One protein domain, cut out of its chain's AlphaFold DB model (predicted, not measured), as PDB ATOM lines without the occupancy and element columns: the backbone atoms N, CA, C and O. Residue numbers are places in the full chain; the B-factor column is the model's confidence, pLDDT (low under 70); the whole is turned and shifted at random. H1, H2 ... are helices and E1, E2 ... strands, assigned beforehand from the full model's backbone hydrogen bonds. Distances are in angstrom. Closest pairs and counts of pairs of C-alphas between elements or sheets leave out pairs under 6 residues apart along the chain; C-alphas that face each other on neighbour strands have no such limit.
ATOM      1  N   ASP A 791      25.316 -28.070 -41.497       67.25
ATOM      2  CA  ASP A 791      24.392 -28.850 -42.323       67.25
ATOM      3  C   ASP A 791      24.971 -30.203 -42.768       67.25
ATOM      4  O   ASP A 791      24.203 -31.135 -43.013       67.25
ATOM      5  N   THR A 792      26.296 -30.317 -42.877       68.25
ATOM      6  CA  THR A 792      26.993 -31.569 -43.209       68.25
ATOM      7  C   THR A 792      27.093 -32.462 -41.977       68.25
ATOM      8  O   THR A 792      26.803 -33.656 -42.066       68.25
ATOM      9  N   LYS A 793      27.406 -31.873 -40.812       71.06
ATOM     10  CA  LYS A 793      27.449 -32.561 -39.510       71.06
ATOM     11  C   LYS A 793      26.101 -33.198 -39.147       71.06
ATOM     12  O   LYS A 793      26.070 -34.306 -38.627       71.06
ATOM     13  N   TYR A 794      24.992 -32.529 -39.471       75.38
ATOM     14  CA  TYR A 794      23.630 -32.968 -39.139       75.38
ATOM     15  C   TYR A 794      22.764 -33.229 -40.384       75.38
ATOM     16  O   TYR A 794      21.592 -32.837 -40.448       75.38
ATOM     17  N   SER A 795      23.329 -33.887 -41.399       70.56
ATOM     18  CA  SER A 795      22.655 -34.083 -42.692       70.56
ATOM     19  C   SER A 795      21.322 -34.850 -42.591       70.56
ATOM     20  O   SER A 795      20.353 -34.496 -43.270       70.56
ATOM     21  N   ASP A 796      21.219 -35.834 -41.696       67.00
ATOM     22  CA  ASP A 796      19.997 -36.618 -41.487       67.00
ATOM     23  C   ASP A 796      18.923 -35.843 -40.710       67.00
ATOM     24  O   ASP A 796      17.748 -35.864 -41.092       67.00
ATOM     25  N   ALA A 797      19.316 -35.055 -39.704       70.81
ATOM     26  CA  ALA A 797      18.410 -34.130 -39.020       70.81
ATOM     27  C   ALA A 797      17.867 -33.058 -39.983       70.81
ATOM     28  O   ALA A 797      16.675 -32.730 -39.950       70.81
ATOM     29  N   ARG A 798      18.707 -32.558 -40.900       69.62
ATOM     30  CA  ARG A 798      18.303 -31.616 -41.954       69.62
ATOM     31  C   ARG A 798      17.302 -32.244 -42.929       69.62
ATOM     32  O   ARG A 798      16.262 -31.637 -43.193       69.62
ATOM     33  N   LYS A 799      17.559 -33.464 -43.422       69.00
ATOM     34  CA  LYS A 799      16.614 -34.219 -44.277       69.00
ATOM     35  C   LYS A 799      15.289 -34.478 -43.560       69.00
ATOM     36  O   LYS A 799      14.221 -34.308 -44.145       69.00
ATOM     37  N   PHE A 800      15.340 -34.824 -42.277       69.69
ATOM     38  CA  PHE A 800      14.152 -35.020 -41.453       69.69
ATOM     39  C   PHE A 800      13.340 -33.721 -41.295       69.69
ATOM     40  O   PHE A 800      12.112 -33.731 -41.418       69.69
ATOM     41  N   LEU A 801      13.992 -32.577 -41.079       65.81
ATOM     42  CA  LEU A 801      13.335 -31.264 -41.008       65.81
ATOM     43  C   LEU A 801      12.779 -30.772 -42.362       65.81
ATOM     44  O   LEU A 801      11.924 -29.886 -42.372       65.81
ATOM     45  N   ALA A 802      13.200 -31.353 -43.490       59.44
ATOM     46  CA  ALA A 802      12.732 -30.986 -44.828       59.44
ATOM     47  C   ALA A 802      11.330 -31.533 -45.195       59.44
ATOM     48  O   ALA A 802      10.759 -31.113 -46.201       59.44
ATOM     49  N   GLY A 803      10.739 -32.427 -44.391       61.75
ATOM     50  CA  GLY A 803       9.388 -32.954 -44.628       61.75
ATOM     51  C   GLY A 803       8.264 -31.903 -44.512       61.75
ATOM     52  O   GLY A 803       8.347 -30.957 -43.727       61.75
ATOM     53  N   SER A 804       7.156 -32.116 -45.237       45.81
ATOM     54  CA  SER A 804       5.978 -31.219 -45.358       45.81
ATOM     55  C   SER A 804       5.330 -30.787 -44.030       45.81
ATOM     56  O   SER A 804       4.605 -29.801 -43.949       45.81
ATOM     57  N   ALA A 805       5.621 -31.510 -42.953       50.09
ATOM     58  CA  ALA A 805       5.121 -31.302 -41.604       50.09
ATOM     59  C   ALA A 805       5.811 -30.171 -40.808       50.09
ATOM     60  O   ALA A 805       5.368 -29.907 -39.684       50.09
ATOM     61  N   ARG A 806       6.908 -29.590 -41.318       64.62
ATOM     62  CA  ARG A 806       7.868 -28.766 -40.541       64.62
ATOM     63  C   ARG A 806       8.297 -27.486 -41.275       64.62
ATOM     64  O   ARG A 806       9.327 -26.887 -40.976       64.62
ATOM     65  N   GLN A 807       7.463 -27.065 -42.218       70.75
ATOM     66  CA  GLN A 807       7.558 -25.805 -42.943       70.75
ATOM     67  C   GLN A 807       6.595 -24.774 -42.328       70.75
ATOM     68  O   GLN A 807       5.584 -25.147 -41.727       70.75
ATOM     69  N   TYR A 808       6.879 -23.480 -42.482       74.88
ATOM     70  CA  TYR A 808       5.985 -22.409 -42.031       74.88
ATOM     71  C   TYR A 808       5.437 -21.622 -43.218       74.88
ATOM     72  O   TYR A 808       6.093 -21.465 -44.247       74.88
ATOM     73  N   LYS A 809       4.211 -21.115 -43.079       78.38
ATOM     74  CA  LYS A 809       3.590 -20.252 -44.083       78.38
ATOM     75  C   LYS A 809       3.983 -18.807 -43.795       78.38
ATOM     76  O   LYS A 809       3.645 -18.283 -42.734       78.38
ATOM     77  N   CYS A 810       4.681 -18.159 -44.723       77.56
ATOM     78  CA  CYS A 810       5.054 -16.756 -44.577       77.56
ATOM     79  C   CYS A 810       3.799 -15.886 -44.415       77.56
ATOM     80  O   CYS A 810       2.846 -15.995 -45.191       77.56
ATOM     81  N   HIS A 811       3.794 -14.999 -43.417       77.19
ATOM     82  CA  HIS A 811       2.639 -14.149 -43.130       77.19
ATOM     83  C   HIS A 811       2.305 -13.205 -44.302       77.19
ATOM     84  O   HIS A 811       1.121 -12.996 -44.578       77.19
ATOM     85  N   LYS A 812       3.338 -12.726 -45.020       78.38
ATOM     86  CA  LYS A 812       3.243 -11.739 -46.108       78.38
ATOM     87  C   LYS A 812       2.938 -12.371 -47.473       78.38
ATOM     88  O   LYS A 812       1.918 -12.055 -48.065       78.38
ATOM     89  N   CYS A 813       3.768 -13.302 -47.959       81.75
ATOM     90  CA  CYS A 813       3.595 -13.901 -49.297       81.75
ATOM     91  C   CYS A 813       2.808 -15.219 -49.306       81.75
ATOM     92  O   CYS A 813       2.688 -15.855 -50.351       81.75
ATOM     93  N   LYS A 814       2.333 -15.687 -48.141       80.12
ATOM     94  CA  LYS A 814       1.581 -16.945 -47.965       80.12
ATOM     95  C   LYS A 814       2.279 -18.198 -48.507       80.12
ATOM     96  O   LYS A 814       1.660 -19.259 -48.555       80.12
ATOM     97  N   THR A 815       3.555 -18.101 -48.860       80.12
ATOM     98  CA  THR A 815       4.319 -19.221 -49.393       80.12
ATOM     99  C   THR A 815       4.930 -20.034 -48.260       80.12
ATOM    100  O   THR A 815       5.206 -19.507 -47.182       80.12
ATOM    101  N   VAL A 816       5.097 -21.329 -48.499       79.19
ATOM    102  CA  VAL A 816       5.660 -22.277 -47.543       79.19
ATOM    103  C   VAL A 816       7.192 -22.208 -47.601       79.19
ATOM    104  O   VAL A 816       7.770 -22.315 -48.682       79.19
ATOM    105  N   CYS A 817       7.834 -21.986 -46.455       75.38
ATOM    106  CA  CYS A 817       9.282 -21.805 -46.301       75.38
ATOM    107  C   CYS A 817       9.839 -22.751 -45.219       75.38
ATOM    108  O   CYS A 817       9.118 -23.140 -44.295       75.38
ATOM    109  N   HIS A 818      11.122 -23.114 -45.311       77.38
ATOM    110  CA  HIS A 818      11.783 -23.965 -44.316       77.38
ATOM    111  C   HIS A 818      12.272 -23.151 -43.114       77.38
ATOM    112  O   HIS A 818      12.756 -22.028 -43.253       77.38
ATOM    113  N   ILE A 819      12.163 -23.731 -41.913       77.06
ATOM    114  CA  ILE A 819      12.588 -23.054 -40.681       77.06
ATOM    115  C   ILE A 819      14.106 -22.825 -40.629       77.06
ATOM    116  O   ILE A 819      14.540 -21.789 -40.137       77.06
ATOM    117  N   ALA A 820      14.907 -23.752 -41.166       76.75
ATOM    118  CA  ALA A 820      16.362 -23.617 -41.191       76.75
ATOM    119  C   ALA A 820      16.793 -22.366 -41.979       76.75
ATOM    120  O   ALA A 820      17.632 -21.601 -41.508       76.75
ATOM    121  N   ASP A 821      16.143 -22.099 -43.116       77.44
ATOM    122  CA  ASP A 821      16.410 -20.911 -43.933       77.44
ATOM    123  C   ASP A 821      15.973 -19.625 -43.219       77.44
ATOM    124  O   ASP A 821      16.695 -18.631 -43.236       77.44
ATOM    125  N   ALA A 822      14.840 -19.661 -42.508       76.31
ATOM    126  CA  ALA A 822      14.363 -18.538 -41.698       76.31
ATOM    127  C   ALA A 822      15.305 -18.183 -40.533       76.31
ATOM    128  O   ALA A 822      15.441 -17.008 -40.182       76.31
ATOM    129  N   ILE A 823      15.962 -19.182 -39.934       80.62
ATOM    130  CA  ILE A 823      16.959 -18.973 -38.877       80.62
ATOM    131  C   ILE A 823      18.235 -18.354 -39.465       80.62
ATOM    132  O   ILE A 823      18.759 -17.407 -38.881       80.62
ATOM    133  N   LYS A 824      18.694 -18.830 -40.631       82.12
ATOM    134  CA  LYS A 824      19.926 -18.358 -41.290       82.12
ATOM    135  C   LYS A 824      19.804 -16.954 -41.884       82.12
ATOM    136  O   LYS A 824      20.669 -16.118 -41.643       82.12
ATOM    137  N   GLN A 825      18.756 -16.705 -42.670       77.06
ATOM    138  CA  GLN A 825      18.655 -15.518 -43.531       77.06
ATOM    139  C   GLN A 825      17.937 -14.339 -42.871       77.06
ATOM    140  O   GLN A 825      17.952 -13.244 -43.417       77.06
ATOM    141  N   LYS A 826      17.301 -14.543 -41.707       80.06
ATOM    142  CA  LYS A 826      16.518 -13.548 -40.942       80.06
ATOM    143  C   LYS A 826      15.327 -12.907 -41.676       80.06
ATOM    144  O   LYS A 826      14.476 -12.299 -41.028       80.06
ATOM    145  N   GLU A 827      15.214 -13.137 -42.973       82.38
ATOM    146  CA  GLU A 827      14.168 -12.680 -43.871       82.38
ATOM    147  C   GLU A 827      13.523 -13.868 -44.592       82.38
ATOM    148  O   GLU A 827      14.063 -14.975 -44.666       82.38
ATOM    149  N   CYS A 828      12.328 -13.655 -45.135       78.75
ATOM    150  CA  CYS A 828      11.682 -14.654 -45.972       78.75
ATOM    151  C   CYS A 828      12.402 -14.782 -47.321       78.75
ATOM    152  O   CYS A 828      12.374 -13.846 -48.113       78.75
ATOM    153  N   VAL A 829      12.887 -15.987 -47.638       78.56
ATOM    154  CA  VAL A 829      13.590 -16.338 -48.894       78.56
ATOM    155  C   VAL A 829      12.873 -15.870 -50.175       78.56
ATOM    156  O   VAL A 829      13.509 -15.658 -51.199       78.56
ATOM    157  N   LYS A 830      11.538 -15.724 -50.152       79.50
ATOM    158  CA  LYS A 830      10.740 -15.379 -51.345       79.50
ATOM    159  C   LYS A 830      10.276 -13.930 -51.439       79.50
ATOM    160  O   LYS A 830       9.964 -13.482 -52.533       79.50
ATOM    161  N   CYS A 831      10.118 -13.227 -50.320       79.88
ATOM    162  CA  CYS A 831       9.564 -11.865 -50.331       79.88
ATOM    163  C   CYS A 831      10.332 -10.877 -49.456       79.88
ATOM    164  O   CYS A 831       9.829  -9.777 -49.219       79.88
ATOM    165  N   SER A 832      11.485 -11.299 -48.928       81.12
ATOM    166  CA  SER A 832      12.391 -10.520 -48.076       81.12
ATOM    167  C   SER A 832      11.699  -9.842 -46.891       81.12
ATOM    168  O   SER A 832      12.121  -8.808 -46.393       81.12
ATOM    169  N   ALA A 833      10.575 -10.403 -46.433       81.00
ATOM    170  CA  ALA A 833       9.894  -9.915 -45.245       81.00
ATOM    171  C   ALA A 833      10.697 -10.306 -44.005       81.00
ATOM    172  O   ALA A 833      11.014 -11.487 -43.842       81.00
ATOM    173  N   GLU A 834      10.970  -9.342 -43.128       81.31
ATOM    174  CA  GLU A 834      11.683  -9.583 -41.876       81.31
ATOM    175  C   GLU A 834      10.936 -10.598 -40.998       81.31
ATOM    176  O   GLU A 834       9.715 -10.528 -40.803       81.31
ATOM    177  N   ILE A 835      11.678 -11.572 -40.474       81.81
ATOM    178  CA  ILE A 835      11.148 -12.612 -39.595       81.81
ATOM    179  C   ILE A 835      11.496 -12.231 -38.160       81.81
ATOM    180  O   ILE A 835      12.664 -12.236 -37.763       81.81
ATOM    181  N   SER A 836      10.474 -11.930 -37.359       84.00
ATOM    182  CA  SER A 836      10.672 -11.584 -35.952       84.00
ATOM    183  C   SER A 836      11.199 -12.776 -35.146       84.00
ATOM    184  O   SER A 836      10.773 -13.922 -35.334       84.00
ATOM    185  N   SER A 837      12.078 -12.517 -34.174       81.69
ATOM    186  CA  SER A 837      12.582 -13.565 -33.274       81.69
ATOM    187  C   SER A 837      11.449 -14.203 -32.453       81.69
ATOM    188  O   SER A 837      11.495 -15.389 -32.141       81.69
ATOM    189  N   ALA A 838      10.364 -13.468 -32.172       83.81
ATOM    190  CA  ALA A 838       9.160 -14.018 -31.540       83.81
ATOM    191  C   ALA A 838       8.474 -15.095 -32.402       83.81
ATOM    192  O   ALA A 838       8.053 -16.127 -31.873       83.81
ATOM    193  N   LEU A 839       8.410 -14.898 -33.723       83.50
ATOM    194  CA  LEU A 839       7.877 -15.895 -34.647       83.50
ATOM    195  C   LEU A 839       8.766 -17.146 -34.682       83.50
ATOM    196  O   LEU A 839       8.243 -18.255 -34.598       83.50
ATOM    197  N   ILE A 840      10.094 -16.981 -34.726       83.81
ATOM    198  CA  ILE A 840      11.049 -18.104 -34.702       83.81
ATOM    199  C   ILE A 840      10.905 -18.914 -33.408       83.81
ATOM    200  O   ILE A 840      10.805 -20.136 -33.470       83.81
ATOM    201  N   ARG A 841      10.800 -18.255 -32.248       86.19
ATOM    202  CA  ARG A 841      10.584 -18.929 -30.955       86.19
ATOM    203  C   ARG A 841       9.301 -19.764 -30.924       86.19
ATOM    204  O   ARG A 841       9.314 -20.915 -30.479       86.19
ATOM    205  N   ASN A 842       8.204 -19.217 -31.445       86.50
ATOM    206  CA  ASN A 842       6.933 -19.938 -31.533       86.50
ATOM    207  C   ASN A 842       7.020 -21.126 -32.500       86.50
ATOM    208  O   ASN A 842       6.542 -22.216 -32.183       86.50
ATOM    209  N   LEU A 843       7.665 -20.943 -33.656       84.12
ATOM    210  CA  LEU A 843       7.864 -22.006 -34.642       84.12
ATOM    211  C   LEU A 843       8.749 -23.132 -34.098       84.12
ATOM    212  O   LEU A 843       8.374 -24.297 -34.224       84.12
ATOM    213  N   LEU A 844       9.863 -22.800 -33.438       86.06
ATOM    214  CA  LEU A 844      10.723 -23.771 -32.758       86.06
ATOM    215  C   LEU A 844       9.919 -24.563 -31.727       86.06
ATOM    216  O   LEU A 844       9.912 -25.787 -31.771       86.06
ATOM    217  N   THR A 845       9.152 -23.888 -30.870       86.88
ATOM    218  CA  THR A 845       8.319 -24.556 -29.857       86.88
ATOM    219  C   THR A 845       7.311 -25.525 -30.484       86.88
ATOM    220  O   THR A 845       7.136 -26.642 -29.997       86.88
ATOM    221  N   LEU A 846       6.650 -25.137 -31.579       85.25
ATOM    222  CA  LEU A 846       5.685 -25.994 -32.276       85.25
ATOM    223  C   LEU A 846       6.348 -27.205 -32.941       85.25
ATOM    224  O   LEU A 846       5.815 -28.315 -32.859       85.25
ATOM    225  N   ILE A 847       7.504 -27.009 -33.579       82.88
ATOM    226  CA  ILE A 847       8.253 -28.091 -34.223       82.88
ATOM    227  C   ILE A 847       8.783 -29.062 -33.176       82.88
ATOM    228  O   ILE A 847       8.576 -30.264 -33.328       82.88
ATOM    229  N   LEU A 848       9.384 -28.566 -32.093       83.75
ATOM    230  CA  LEU A 848       9.902 -29.416 -31.025       83.75
ATOM    231  C   LEU A 848       8.782 -30.212 -30.355       83.75
ATOM    232  O   LEU A 848       8.884 -31.430 -30.268       83.75
ATOM    233  N   ARG A 849       7.643 -29.583 -30.023       84.25
ATOM    234  CA  ARG A 849       6.458 -30.311 -29.524       84.25
ATOM    235  C   ARG A 849       6.009 -31.411 -30.478       84.25
ATOM    236  O   ARG A 849       5.623 -32.489 -30.032       84.25
ATOM    237  N   LYS A 850       6.038 -31.155 -31.786       81.56
ATOM    238  CA  LYS A 850       5.650 -32.141 -32.795       81.56
ATOM    239  C   LYS A 850       6.645 -33.298 -32.877       81.56
ATOM    240  O   LYS A 850       6.198 -34.439 -32.866       81.56
ATOM    241  N   VAL A 851       7.947 -33.010 -32.910       78.88
ATOM    242  CA  VAL A 851       9.023 -34.015 -32.949       78.88
ATOM    243  C   VAL A 851       8.995 -34.881 -31.688       78.88
ATOM    244  O   VAL A 851       8.942 -36.104 -31.795       78.88
ATOM    245  N   THR A 852       8.912 -34.270 -30.503       79.56
ATOM    246  CA  THR A 852       8.818 -34.997 -29.228       79.56
ATOM    247  C   THR A 852       7.532 -35.820 -29.141       79.56
ATOM    248  O   THR A 852       7.571 -36.968 -28.708       79.56
ATOM    249  N   ARG A 853       6.390 -35.289 -29.604       82.94
ATOM    250  CA  ARG A 853       5.131 -36.049 -29.657       82.94
ATOM    251  C   ARG A 853       5.243 -37.247 -30.594       82.94
ATOM    252  O   ARG A 853       4.813 -38.330 -30.227       82.94
ATOM    253  N   GLU A 854       5.784 -37.059 -31.793       76.88
ATOM    254  CA  GLU A 854       5.944 -38.125 -32.785       76.88
ATOM    255  C   GLU A 854       6.877 -39.236 -32.288       76.88
ATOM    256  O   GLU A 854       6.548 -40.410 -32.456       76.88
ATOM    257  N   ALA A 855       7.973 -38.887 -31.610       77.00
ATOM    258  CA  ALA A 855       8.835 -39.854 -30.927       77.00
ATOM    259  C   ALA A 855       8.104 -40.564 -29.770       77.00
ATOM    260  O   ALA A 855       8.113 -41.792 -29.680       77.00
ATOM    261  N   GLY A 856       7.360 -39.813 -28.951       76.12
ATOM    262  CA  GLY A 856       6.563 -40.343 -27.840       76.12
ATOM    263  C   GLY A 856       5.392 -41.245 -28.256       76.12
ATOM    264  O   GLY A 856       4.877 -42.000 -27.433       76.12
ATOM    265  N   LEU A 857       4.969 -41.233 -29.529       82.06
ATOM    266  CA  LEU A 857       3.963 -42.178 -30.029       82.06
ATOM    267  C   LEU A 857       4.478 -43.627 -30.062       82.06
ATOM    268  O   LEU A 857       3.643 -44.539 -30.095       82.06
ATOM    269  N   GLY A 858       5.800 -43.838 -30.035       78.56
ATOM    270  CA  GLY A 858       6.416 -45.159 -29.887       78.56
ATOM    271  C   GLY A 858       6.212 -46.081 -31.091       78.56
ATOM    272  O   GLY A 858       6.014 -47.283 -30.923       78.56
ATOM    273  N   TRP A 859       6.199 -45.530 -32.307       83.06
ATOM    274  CA  TRP A 859       6.039 -46.332 -33.518       83.06
ATOM    275  C   TRP A 859       7.253 -47.229 -33.767       83.06
ATOM    276  O   TRP A 859       8.393 -46.771 -33.864       83.06
ATOM    277  N   VAL A 860       6.981 -48.517 -33.936       84.94
ATOM    278  CA  VAL A 860       7.977 -49.555 -34.195       84.94
ATOM    279  C   VAL A 860       7.628 -50.341 -35.460       84.94
ATOM    280  O   VAL A 860       6.452 -50.527 -35.778       84.94
ATOM    281  N   ARG A 861       8.642 -50.819 -36.186       84.81
ATOM    282  CA  ARG A 861       8.536 -51.604 -37.427       84.81
ATOM    283  C   ARG A 861       9.186 -52.988 -37.243       84.81
ATOM    284  O   ARG A 861      10.257 -53.051 -36.647       84.81
ATOM    285  N   CYS A 862       8.571 -54.090 -37.719       81.69
ATOM    286  CA  CYS A 862       9.260 -55.407 -37.764       81.69
ATOM    287  C   CYS A 862      10.466 -55.263 -38.715       81.69
ATOM    288  O   CYS A 862      10.280 -54.842 -39.856       81.69
ATOM    289  N   ASP A 863      11.664 -55.625 -38.255       74.75
ATOM    290  CA  ASP A 863      12.891 -55.692 -39.070       74.75
ATOM    291  C   ASP A 863      12.922 -56.903 -40.023       74.75
ATOM    292  O   ASP A 863      13.829 -57.045 -40.838       74.75
ATOM    293  N   ASP A 864      11.914 -57.773 -39.939       69.12
ATOM    294  CA  ASP A 864      11.660 -58.831 -40.912       69.12
ATOM    295  C   ASP A 864      11.016 -58.215 -42.157       69.12
ATOM    296  O   ASP A 864       9.870 -57.744 -42.115       69.12
ATOM    297  N   GLU A 865      11.746 -58.248 -43.267       55.22
ATOM    298  CA  GLU A 865      11.322 -57.739 -44.576       55.22
ATOM    299  C   GLU A 865       9.985 -58.346 -45.023       55.22
ATOM    300  O   GLU A 865       9.134 -57.634 -45.550       55.22
ATOM    301  N   GLY A 866       9.748 -59.630 -44.720       49.19
ATOM    302  CA  GLY A 866       8.501 -60.321 -45.062       49.19
ATOM    303  C   GLY A 866       7.301 -59.948 -44.182       49.19
ATOM    304  O   GLY A 866       6.189 -60.411 -44.428       49.19
ATOM    305  N   CYS A 867       7.504 -59.145 -43.133       72.75
ATOM    306  CA  CYS A 867       6.424 -58.633 -42.294       72.75
ATOM    307  C   CYS A 867       6.233 -57.131 -42.467       72.75
ATOM    308  O   CYS A 867       5.096 -56.693 -42.619       72.75
ATOM    309  N   GLY A 868       7.311 -56.343 -42.360       67.25
ATOM    310  CA  GLY A 868       7.305 -54.885 -42.533       67.25
ATOM    311  C   GLY A 868       6.323 -54.098 -41.649       67.25
ATOM    312  O   GLY A 868       6.175 -52.891 -41.830       67.25
ATOM    313  N   ARG A 869       5.634 -54.756 -40.705       75.50
ATOM    314  CA  ARG A 869       4.487 -54.196 -39.990       75.50
ATOM    315  C   ARG A 869       4.920 -53.064 -39.078       75.50
ATOM    316  O   ARG A 869       5.789 -53.254 -38.232       75.50
ATOM    317  N   VAL A 870       4.235 -51.934 -39.208       81.44
ATOM    318  CA  VAL A 870       4.367 -50.776 -38.326       81.44
ATOM    319  C   VAL A 870       3.265 -50.840 -37.266       81.44
ATOM    320  O   VAL A 870       2.091 -51.034 -37.584       81.44
ATOM    321  N   THR A 871       3.631 -50.751 -35.991       80.38
ATOM    322  CA  THR A 871       2.701 -50.830 -34.857       80.38
ATOM    323  C   THR A 871       3.161 -49.932 -33.713       80.38
ATOM    324  O   THR A 871       4.331 -49.576 -33.632       80.38
ATOM    325  N   ARG A 872       2.240 -49.568 -32.819       82.94
ATOM    326  CA  ARG A 872       2.545 -48.926 -31.523       82.94
ATOM    327  C   ARG A 872       2.517 -49.918 -30.361       82.94
ATOM    328  O   ARG A 872       2.780 -49.558 -29.221       82.94
ATOM    329  N   GLN A 873       2.130 -51.164 -30.629       78.75
ATOM    330  CA  GLN A 873       2.022 -52.196 -29.606       78.75
ATOM    331  C   GLN A 873       3.400 -52.794 -29.323       78.75
ATOM    332  O   GLN A 873       3.945 -53.529 -30.149       78.75
ATOM    333  N   LEU A 874       3.933 -52.498 -28.139       74.62
ATOM    334  CA  LEU A 874       5.153 -53.099 -27.610       74.62
ATOM    335  C   LEU A 874       4.808 -54.389 -26.843       74.62
ATOM    336  O   LEU A 874       4.047 -54.343 -25.875       74.62
ATOM    337  N   PRO A 875       5.330 -55.557 -27.257       74.94
ATOM    338  CA  PRO A 875       5.105 -56.801 -26.540       74.94
ATOM    339  C   PRO A 875       5.866 -56.805 -25.212       74.94
ATOM    340  O   PRO A 875       7.070 -56.567 -25.159       74.94
ATOM    341  N   LEU A 876       5.171 -57.150 -24.130       74.75
ATOM    342  CA  LEU A 876       5.773 -57.223 -22.800       74.75
ATOM    343  C   LEU A 876       6.869 -58.300 -22.746       74.75
ATOM    344  O   LEU A 876       6.621 -59.485 -22.995       74.75
ATOM    345  N   GLY A 877       8.088 -57.885 -22.391       63.78
ATOM    346  CA  GLY A 877       9.222 -58.772 -22.129       63.78
ATOM    347  C   GLY A 877       9.893 -59.379 -23.366       63.78
ATOM    348  O   GLY A 877      10.676 -60.322 -23.209       63.78
ATOM    349  N   THR A 878       9.599 -58.905 -24.583       70.12
ATOM    350  CA  THR A 878      10.324 -59.306 -25.800       70.12
ATOM    351  C   THR A 878      10.332 -58.163 -26.810       70.12
ATOM    352  O   THR A 878       9.305 -57.529 -27.002       70.12
ATOM    353  N   SER A 879      11.417 -57.990 -27.561       73.69
ATOM    354  CA  SER A 879      11.433 -57.105 -28.733       73.69
ATOM    355  C   SER A 879      10.909 -57.776 -30.006       73.69
ATOM    356  O   SER A 879      11.073 -57.228 -31.082       73.69
ATOM    357  N   ARG A 880      10.308 -58.972 -29.944       77.25
ATOM    358  CA  ARG A 880       9.820 -59.669 -31.145       77.25
ATOM    359  C   ARG A 880       8.520 -59.071 -31.641       77.25
ATOM    360  O   ARG A 880       7.654 -58.721 -30.850       77.25
ATOM    361  N   CYS A 881       8.349 -59.044 -32.953       75.81
ATOM    362  CA  CYS A 881       7.097 -58.611 -33.539       75.81
ATOM    363  C   CYS A 881       5.921 -59.489 -33.076       75.81
ATOM    364  O   CYS A 881       6.015 -60.718 -33.120       75.81
ATOM    365  N   PRO A 882       4.809 -58.871 -32.630       70.00
ATOM    366  CA  PRO A 882       3.634 -59.583 -32.137       70.00
ATOM    367  C   PRO A 882       2.862 -60.284 -33.260       70.00
ATOM    368  O   PRO A 882       1.918 -61.021 -32.988       70.00
ATOM    369  N   PHE A 883       3.244 -60.068 -34.522       71.50
ATOM    370  CA  PHE A 883       2.670 -60.780 -35.650       71.50
ATOM    371  C   PHE A 883       3.103 -62.245 -35.624       71.50
ATOM    372  O   PHE A 883       4.290 -62.569 -35.725       71.50
ATOM    373  N   GLY A 884       2.131 -63.140 -35.473       55.25
ATOM    374  CA  GLY A 884       2.397 -64.559 -35.337       55.25
ATOM    375  C   GLY A 884       3.058 -65.134 -36.582       55.25
ATOM    376  O   GLY A 884       2.496 -65.160 -37.671       55.25
ATOM    377  N   GLY A 885       4.301 -65.577 -36.406       57.16
ATOM    378  CA  GLY A 885       5.154 -66.046 -37.492       57.16
ATOM    379  C   GLY A 885       6.300 -65.098 -37.858       57.16
ATOM    380  O   GLY A 885       7.296 -65.629 -38.352       57.16
ATOM    381  N   CYS A 886       6.233 -63.785 -37.548       61.72
ATOM    382  CA  CYS A 886       7.393 -62.872 -37.671       61.72
ATOM    383  C   CYS A 886       8.454 -63.347 -36.672       61.72
ATOM    384  O   CYS A 886       8.162 -63.540 -35.484       61.72
ATOM    385  N   ARG A 887       9.691 -63.562 -37.131       70.38
ATOM    386  CA  ARG A 887      10.835 -63.717 -36.212       70.38
ATOM    387  C   ARG A 887      11.613 -62.421 -36.056       70.38
ATOM    388  O   ARG A 887      12.506 -62.389 -35.208       70.38
ATOM    389  N   GLY A 888      11.261 -61.402 -36.832       70.69
ATOM    390  CA  GLY A 888      11.849 -60.089 -36.686       70.69
ATOM    391  C   GLY A 888      11.570 -59.453 -35.341       70.69
ATOM    392  O   GLY A 888      10.614 -59.780 -34.619       70.69
ATOM    393  N   LYS A 889      12.464 -58.543 -35.004       81.94
ATOM    394  CA  LYS A 889      12.364 -57.654 -33.871       81.94
ATOM    395  C   LYS A 889      11.683 -56.366 -34.311       81.94
ATOM    396  O   LYS A 889      11.825 -55.904 -35.435       81.94
ATOM    397  N   LEU A 890      10.903 -55.802 -33.409       81.44
ATOM    398  CA  LEU A 890      10.392 -54.456 -33.529       81.44
ATOM    399  C   LEU A 890      11.546 -53.500 -33.269       81.44
ATOM    400  O   LEU A 890      12.105 -53.487 -32.173       81.44
ATOM    401  N   GLN A 891      11.891 -52.724 -34.284       79.62
ATOM    402  CA  GLN A 891      12.831 -51.620 -34.175       79.62
ATOM    403  C   GLN A 891      12.042 -50.317 -34.211       79.62
ATOM    404  O   GLN A 891      11.037 -50.216 -34.921       79.62
ATOM    405  N   GLN A 892      12.457 -49.321 -33.430       75.31
ATOM    406  CA  GLN A 892      11.903 -47.978 -33.588       75.31
ATOM    407  C   GLN A 892      12.159 -47.510 -35.018       75.31
ATOM    408  O   GLN A 892      13.220 -47.763 -35.587       75.31
ATOM    409  N   LEU A 893      11.168 -46.853 -35.613       73.19
ATOM    410  CA  LEU A 893      11.375 -46.217 -36.908       73.19
ATOM    411  C   LEU A 893      12.549 -45.226 -36.787       73.19
ATOM    412  O   LEU A 893      12.543 -44.450 -35.832       73.19
ATOM    413  N   PRO A 894      13.515 -45.201 -37.728       62.66
ATOM    414  CA  PRO A 894      14.717 -44.363 -37.621       62.66
ATOM    415  C   PRO A 894      14.404 -42.889 -37.313       62.66
ATOM    416  O   PRO A 894      14.986 -42.289 -36.416       62.66
ATOM    417  N   ALA A 895      13.364 -42.372 -37.973       62.34
ATOM    418  CA  ALA A 895      12.769 -41.044 -37.814       62.34
ATOM    419  C   ALA A 895      12.167 -40.730 -36.421       62.34
ATOM    420  O   ALA A 895      11.799 -39.588 -36.154       62.34
ATOM    421  N   HIS A 896      12.014 -41.728 -35.553       69.38
ATOM    422  CA  HIS A 896      11.360 -41.634 -34.244       69.38
ATOM    423  C   HIS A 896      12.237 -42.178 -33.108       69.38
ATOM    424  O   HIS A 896      11.738 -42.410 -32.008       69.38
ATOM    425  N   THR A 897      13.527 -42.403 -33.366       72.94
ATOM    426  CA  THR A 897      14.478 -42.832 -32.336       72.94
ATOM    427  C   THR A 897      14.860 -41.673 -31.418       72.94
ATOM    428  O   THR A 897      14.907 -40.519 -31.843       72.94
ATOM    429  N   ASN A 898      15.202 -41.984 -30.165       75.50
ATOM    430  CA  ASN A 898      15.722 -40.990 -29.217       75.50
ATOM    431  C   ASN A 898      16.986 -40.295 -29.749       75.50
ATOM    432  O   ASN A 898      17.138 -39.089 -29.580       75.50
ATOM    433  N   ARG A 899      17.841 -41.040 -30.464       76.81
ATOM    434  CA  ARG A 899      19.018 -40.499 -31.153       76.81
ATOM    435  C   ARG A 899      18.636 -39.481 -32.228       76.81
ATOM    436  O   ARG A 899      19.169 -38.383 -32.223       76.81
ATOM    437  N   ALA A 900      17.672 -39.789 -33.097       75.19
ATOM    438  CA  ALA A 900      17.228 -38.844 -34.125       75.19
ATOM    439  C   ALA A 900      16.613 -37.567 -33.521       75.19
ATOM    440  O   ALA A 900      16.804 -36.473 -34.048       75.19
ATOM    441  N   VAL A 901      15.890 -37.682 -32.400       79.81
ATOM    442  CA  VAL A 901      15.368 -36.513 -31.669       79.81
ATOM    443  C   VAL A 901      16.508 -35.670 -31.097       79.81
ATOM    444  O   VAL A 901      16.475 -34.447 -31.231       79.81
ATOM    445  N   HIS A 902      17.514 -36.311 -30.499       83.38
ATOM    446  CA  HIS A 902      18.712 -35.647 -29.985       83.38
ATOM    447  C   HIS A 902      19.499 -34.936 -31.090       83.38
ATOM    448  O   HIS A 902      19.810 -33.757 -30.941       83.38
ATOM    449  N   GLU A 903      19.722 -35.582 -32.234       81.62
ATOM    450  CA  GLU A 903      20.409 -34.984 -33.386       81.62
ATOM    451  C   GLU A 903      19.651 -33.762 -33.934       81.62
ATOM    452  O   GLU A 903      20.258 -32.737 -34.244       81.62
ATOM    453  N   VAL A 904      18.313 -33.813 -33.998       82.88
ATOM    454  CA  VAL A 904      17.477 -32.671 -34.418       82.88
ATOM    455  C   VAL A 904      17.530 -31.520 -33.414       82.88
ATOM    456  O   VAL A 904      17.604 -30.356 -33.815       82.88
ATOM    457  N   LEU A 905      17.483 -31.825 -32.117       85.00
ATOM    458  CA  LEU A 905      17.591 -30.825 -31.057       85.00
ATOM    459  C   LEU A 905      18.972 -30.156 -31.052       85.00
ATOM    460  O   LEU A 905      19.048 -28.928 -30.983       85.00
ATOM    461  N   SER A 906      20.036 -30.946 -31.196       85.56
ATOM    462  CA  SER A 906      21.423 -30.480 -31.278       85.56
ATOM    463  C   SER A 906      21.662 -29.625 -32.524       85.56
ATOM    464  O   SER A 906      22.222 -28.534 -32.414       85.56
ATOM    465  N   TYR A 907      21.129 -30.034 -33.682       86.19
ATOM    466  CA  TYR A 907      21.167 -29.228 -34.906       86.19
ATOM    467  C   TYR A 907      20.492 -27.867 -34.718       86.19
ATOM    468  O   TYR A 907      21.071 -26.831 -35.044       86.19
ATOM    469  N   LEU A 908      19.269 -27.841 -34.174       85.31
ATOM    470  CA  LEU A 908      18.538 -26.589 -33.963       85.31
ATOM    471  C   LEU A 908      19.215 -25.693 -32.920       85.31
ATOM    472  O   LEU A 908      19.198 -24.473 -33.088       85.31
ATOM    473  N   ARG A 909      19.831 -26.267 -31.879       87.56
ATOM    474  CA  ARG A 909      20.625 -25.522 -30.895       87.56
ATOM    475  C   ARG A 909      21.846 -24.876 -31.544       87.56
ATOM    476  O   ARG A 909      21.977 -23.663 -31.459       87.56
ATOM    477  N   GLU A 910      22.685 -25.640 -32.243       87.06
ATOM    478  CA  GLU A 910      23.879 -25.088 -32.907       87.06
ATOM    479  C   GLU A 910      23.508 -24.050 -33.983       87.06
ATOM    480  O   GLU A 910      24.137 -22.995 -34.090       87.06
ATOM    481  N   LEU A 911      22.437 -24.298 -34.745       85.44
ATOM    482  CA  LEU A 911      21.967 -23.381 -35.783       85.44
ATOM    483  C   LEU A 911      21.440 -22.058 -35.202       85.44
ATOM    484  O   LEU A 911      21.711 -20.985 -35.748       85.44
ATOM    485  N   THR A 912      20.687 -22.122 -34.099       87.44
ATOM    486  CA  THR A 912      20.192 -20.920 -33.409       87.44
ATOM    487  C   THR A 912      21.312 -20.194 -32.676       87.44
ATOM    488  O   THR A 912      21.401 -18.983 -32.834       87.44
ATOM    489  N   ALA A 913      22.229 -20.895 -32.008       86.56
ATOM    490  CA  ALA A 913      23.413 -20.296 -31.387       86.56
ATOM    491  C   ALA A 913      24.238 -19.465 -32.389       86.56
ATOM    492  O   ALA A 913      24.663 -18.353 -32.079       86.56
ATOM    493  N   LYS A 914      24.406 -19.962 -33.626       85.25
ATOM    494  CA  LYS A 914      25.193 -19.283 -34.669       85.25
ATOM    495  C   LYS A 914      24.491 -18.078 -35.307       85.25
ATOM    496  O   LYS A 914      25.142 -17.073 -35.580       85.25
ATOM    497  N   HIS A 915      23.191 -18.169 -35.602       83.38
ATOM    498  CA  HIS A 915      22.497 -17.159 -36.424       83.38
ATOM    499  C   HIS A 915      21.464 -16.303 -35.663       83.38
ATOM    500  O   HIS A 915      21.158 -15.182 -36.091       83.38
ATOM    501  N   ARG A 916      20.913 -16.815 -34.556       83.31
ATOM    502  CA  ARG A 916      19.806 -16.240 -33.761       83.31
ATOM    503  C   ARG A 916      19.952 -16.623 -32.271       83.31
ATOM    504  O   ARG A 916      19.099 -17.360 -31.758       83.31
ATOM    505  N   PRO A 917      21.018 -16.181 -31.575       84.81
ATOM    506  CA  PRO A 917      21.329 -16.624 -30.209       84.81
ATOM    507  C   PRO A 917      20.187 -16.348 -29.219       84.81
ATOM    508  O   PRO A 917      19.953 -17.122 -28.293       84.81
ATOM    509  N   GLU A 918      19.370 -15.322 -29.469       83.56
ATOM    510  CA  GLU A 918      18.180 -15.011 -28.673       83.56
ATOM    511  C   GLU A 918      17.093 -16.113 -28.680       83.56
ATOM    512  O   GLU A 918      16.151 -16.069 -27.882       83.56
ATOM    513  N   CYS A 919      17.197 -17.094 -29.583       85.75
ATOM    514  CA  CYS A 919      16.286 -18.235 -29.709       85.75
ATOM    515  C   CYS A 919      16.891 -19.570 -29.225       85.75
ATOM    516  O   CYS A 919      16.155 -20.557 -29.179       85.75
ATOM    517  N   GLU A 920      18.179 -19.618 -28.853       88.56
ATOM    518  CA  GLU A 920      18.893 -20.858 -28.474       88.56
ATOM    519  C   GLU A 920      18.317 -21.520 -27.213       88.56
ATOM    520  O   GLU A 920      18.287 -22.746 -27.088       88.56
ATOM    521  N   SER A 921      17.790 -20.712 -26.292       86.88
ATOM    522  CA  SER A 921      17.230 -21.188 -25.021       86.88
ATOM    523  C   SER A 921      16.140 -22.253 -25.190       86.88
ATOM    524  O   SER A 921      15.999 -23.120 -24.333       86.88
ATOM    525  N   ILE A 922      15.402 -22.241 -26.303       87.12
ATOM    526  CA  ILE A 922      14.299 -23.174 -26.558       87.12
ATOM    527  C   ILE A 922      14.803 -24.602 -26.823       87.12
ATOM    528  O   ILE A 922      14.442 -25.495 -26.056       87.12
ATOM    529  N   PRO A 923      15.624 -24.876 -27.857       85.50
ATOM    530  CA  PRO A 923      16.176 -26.215 -28.056       85.50
ATOM    531  C   PRO A 923      17.058 -26.666 -26.881       85.50
ATOM    532  O   PRO A 923      16.995 -27.838 -26.509       85.50
ATOM    533  N   ALA A 924      17.793 -25.753 -26.231       84.81
ATOM    534  CA  ALA A 924      18.606 -26.073 -25.054       84.81
ATOM    535  C   ALA A 924      17.771 -26.573 -23.858       84.81
ATOM    536  O   ALA A 924      18.145 -27.548 -23.206       84.81
ATOM    537  N   GLN A 925      16.607 -25.966 -23.592       85.56
ATOM    538  CA  GLN A 925      15.683 -26.443 -22.554       85.56
ATOM    539  C   GLN A 925      15.121 -27.837 -22.863       85.56
ATOM    540  O   GLN A 925      14.968 -28.655 -21.962       85.56
ATOM    541  N   TYR A 926      14.827 -28.145 -24.131       83.44
ATOM    542  CA  TYR A 926      14.313 -29.470 -24.501       83.44
ATOM    543  C   TYR A 926      15.366 -30.578 -24.375       83.44
ATOM    544  O   TYR A 926      14.995 -31.712 -24.060       83.44
ATOM    545  N   LEU A 927      16.647 -30.265 -24.598       81.69
ATOM    546  CA  LEU A 927      17.759 -31.197 -24.382       81.69
ATOM    547  C   LEU A 927      17.933 -31.540 -22.897       81.69
ATOM    548  O   LEU A 927      18.050 -32.716 -22.547       81.69
ATOM    549  N   SER A 928      17.867 -30.531 -22.020       77.50
ATOM    550  CA  SER A 928      18.054 -30.715 -20.577       77.50
ATOM    551  C   SER A 928      16.840 -31.343 -19.882       77.50
ATOM    552  O   SER A 928      17.003 -32.287 -19.113       77.50
ATOM    553  N   MET A 929      15.617 -30.885 -20.172       71.38
ATOM    554  CA  MET A 929      14.401 -31.356 -19.486       71.38
ATOM    555  C   MET A 929      14.030 -32.809 -19.812       71.38
ATOM    556  O   MET A 929      13.401 -33.472 -18.994       71.38
ATOM    557  N   ASN A 930      14.401 -33.306 -20.995       66.69
ATOM    558  CA  ASN A 930      14.087 -34.674 -21.423       66.69
ATOM    559  C   ASN A 930      15.264 -35.649 -21.236       66.69
ATOM    560  O   ASN A 930      15.203 -36.765 -21.745       66.69
ATOM    561  N   ALA A 931      16.321 -35.228 -20.529       61.38
ATOM    562  CA  ALA A 931      17.513 -36.025 -20.234       61.38
ATOM    563  C   ALA A 931      18.238 -36.603 -21.470       61.38
ATOM    564  O   ALA A 931      18.946 -37.599 -21.350       61.38
ATOM    565  N   TYR A 932      18.107 -35.980 -22.649       64.75
ATOM    566  CA  TYR A 932      18.826 -36.440 -23.845       64.75
ATOM    567  C   TYR A 932      20.343 -36.182 -23.761       64.75
ATOM    568  O   TYR A 932      21.097 -36.895 -24.408       64.75
ATOM    569  N   ASP A 933      20.776 -35.218 -22.935       68.62
ATOM    570  CA  ASP A 933      22.189 -34.862 -22.698       68.62
ATOM    571  C   ASP A 933      22.709 -35.289 -21.305       68.62
ATOM    572  O   ASP A 933      23.795 -34.886 -20.887       68.62
ATOM    573  N   VAL A 934      21.937 -36.068 -20.534       71.81
ATOM    574  CA  VAL A 934      22.276 -36.386 -19.134       71.81
ATOM    575  C   VAL A 934      22.763 -37.827 -19.008       71.81
ATOM    576  O   VAL A 934      21.985 -38.769 -19.131       71.81
ATOM    577  N   ILE A 935      24.041 -37.999 -18.667       72.94
ATOM    578  CA  ILE A 935      24.619 -39.298 -18.298       72.94
ATOM    579  C   ILE A 935      24.739 -39.356 -16.773       72.94
ATOM    580  O   ILE A 935      25.536 -38.636 -16.171       72.94
ATOM    581  N   ASN A 936      23.951 -40.217 -16.124       76.50
ATOM    582  CA  ASN A 936      24.057 -40.430 -14.680       76.50
ATOM    583  C   ASN A 936      25.219 -41.384 -14.370       76.50
ATOM    584  O   ASN A 936      25.057 -42.605 -14.326       76.50
ATOM    585  N   ILE A 937      26.394 -40.799 -14.146       78.31
ATOM    586  CA  ILE A 937      27.639 -41.512 -13.842       78.31
ATOM    587  C   ILE A 937      27.479 -42.414 -12.604       78.31
ATOM    588  O   ILE A 937      27.927 -43.560 -12.605       78.31
ATOM    589  N   THR A 938      26.773 -41.943 -11.572       77.94
ATOM    590  CA  THR A 938      26.527 -42.706 -10.341       77.94
ATOM    591  C   THR A 938      25.690 -43.957 -10.604       77.94
ATOM    592  O   THR A 938      26.020 -45.027 -10.098       77.94
ATOM    593  N   ALA A 939      24.640 -43.855 -11.427       72.06
ATOM    594  CA  ALA A 939      23.836 -45.012 -11.824       72.06
ATOM    595  C   ALA A 939      24.683 -46.035 -12.600       72.06
ATOM    596  O   ALA A 939      24.641 -47.223 -12.277       72.06
ATOM    597  N   LEU A 940      25.514 -45.562 -13.536       66.81
ATOM    598  CA  LEU A 940      26.406 -46.401 -14.339       66.81
ATOM    599  C   LEU A 940      27.348 -47.231 -13.450       66.81
ATOM    600  O   LEU A 940      27.382 -48.455 -13.549       66.81
ATOM    601  N   PHE A 941      28.051 -46.585 -12.516       68.56
ATOM    602  CA  PHE A 941      28.988 -47.275 -11.624       68.56
ATOM    603  C   PHE A 941      28.301 -48.095 -10.527       68.56
ATOM    604  O   PHE A 941      28.820 -49.140 -10.137       68.56
ATOM    605  N   SER A 942      27.108 -47.702 -10.074       66.50
ATOM    606  CA  SER A 942      26.323 -48.520  -9.139       66.50
ATOM    607  C   SER A 942      25.839 -49.837  -9.766       66.50
ATOM    608  O   SER A 942      25.723 -50.835  -9.058       66.50
ATOM    609  N   MET A 943      25.616 -49.878 -11.088       50.22
ATOM    610  CA  MET A 943      25.329 -51.122 -11.811       50.22
ATOM    611  C   MET A 943      26.566 -52.019 -11.921       50.22
ATOM    612  O   MET A 943      26.442 -53.230 -11.756       50.22
TER     613      MET A 943
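What this domain is: This is residues 791 to 943 of the 948 residues of the protein "DNA polymerase" of Perkinsus marinus (strain ATCC 50983 / TXsc) (UniProt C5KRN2). What is the overall shape? H3, H4 and H5 run side by side as a core, with H2 alongside at one end and H1 crossing H4. A small looped lobe, residues 863 to 889 with the hairpin of E3 and E4, lies beyond the other end, and residues 934 to 943, with H6, stick out as a tail. What is it made of? The printed part has 153 residues with six named helices and four named strands, in the order H1 E1 E2 H2 H3 E3 E4 H4 H5 H6; E1 with E2 and E3 with E4 make two antiparallel sheets. It is mostly helix, its helix packing mostly aligned, and it is loose, with a radius of gyration of the C-alphas of 18.8 A and spans of 57 by 41 by 25 A.

How they stand to each other: What comes first? H1, residues 795 to 801, touches H4, residues 898 to 915, about perpendicular at 88 degrees; the closest C-alphas, of Ala 797 and Val 904, are 4.9 A apart. E1, residues 807 to 809, and E2, residues 816 to 818, form an antiparallel hairpin, with N 808 and O 817 2.9 A apart, within hydrogen-bond range. How do the next helices stand? H2, residues 819 to 825, touches H3, residues 837 to 856, in a helical hairpin, at a shallow tilt of 30 degrees, opposite ways; the closest C-alphas, of Ile 823 and Ile 840, are 7.3 A apart. H3 touches H4, the hub, opposite ways at a shallow tilt of 9 degrees; the closest C-alphas, of Val 851 and Val 901, are 6.9 A apart. What follows? E3, residues 860 to 862, and E4, residues 890 to 892, form an antiparallel hairpin, with N 861 and O 891 2.8 A apart, within hydrogen-bond range. H5, residues 921 to 929, touches H4 in a helical hairpin at a shallow tilt of 29 degrees; the closest C-alphas, of Arg 909 and Pro 923, are 5.3 A apart. H6, residues 937 to 943, touches no helix; in the six helices every O i to N i+4 pair is within hydrogen-bond range.

Where its parts are: Where are the anchors? H1 begins at C-alpha 795, (22.655, -34.083, -42.692), and H6 ends at C-alpha 943, (25.329, -51.122, -11.811). How long are the longer elements? H3 measures 28.0 A, H4 25.8 A and H5 11.9 A from first to last C-alpha.

The domain as a whole: How far does it reach? The two C-alphas farthest apart, of Cys 813 and Ser 942, are 57.7 A apart, and the printed part has no cut. Which links are long? H2 to H3 and E3 to E4. Where is confidence low? In this model 31 printed residues are under 70, among them 798 to 806 and 940 to 943.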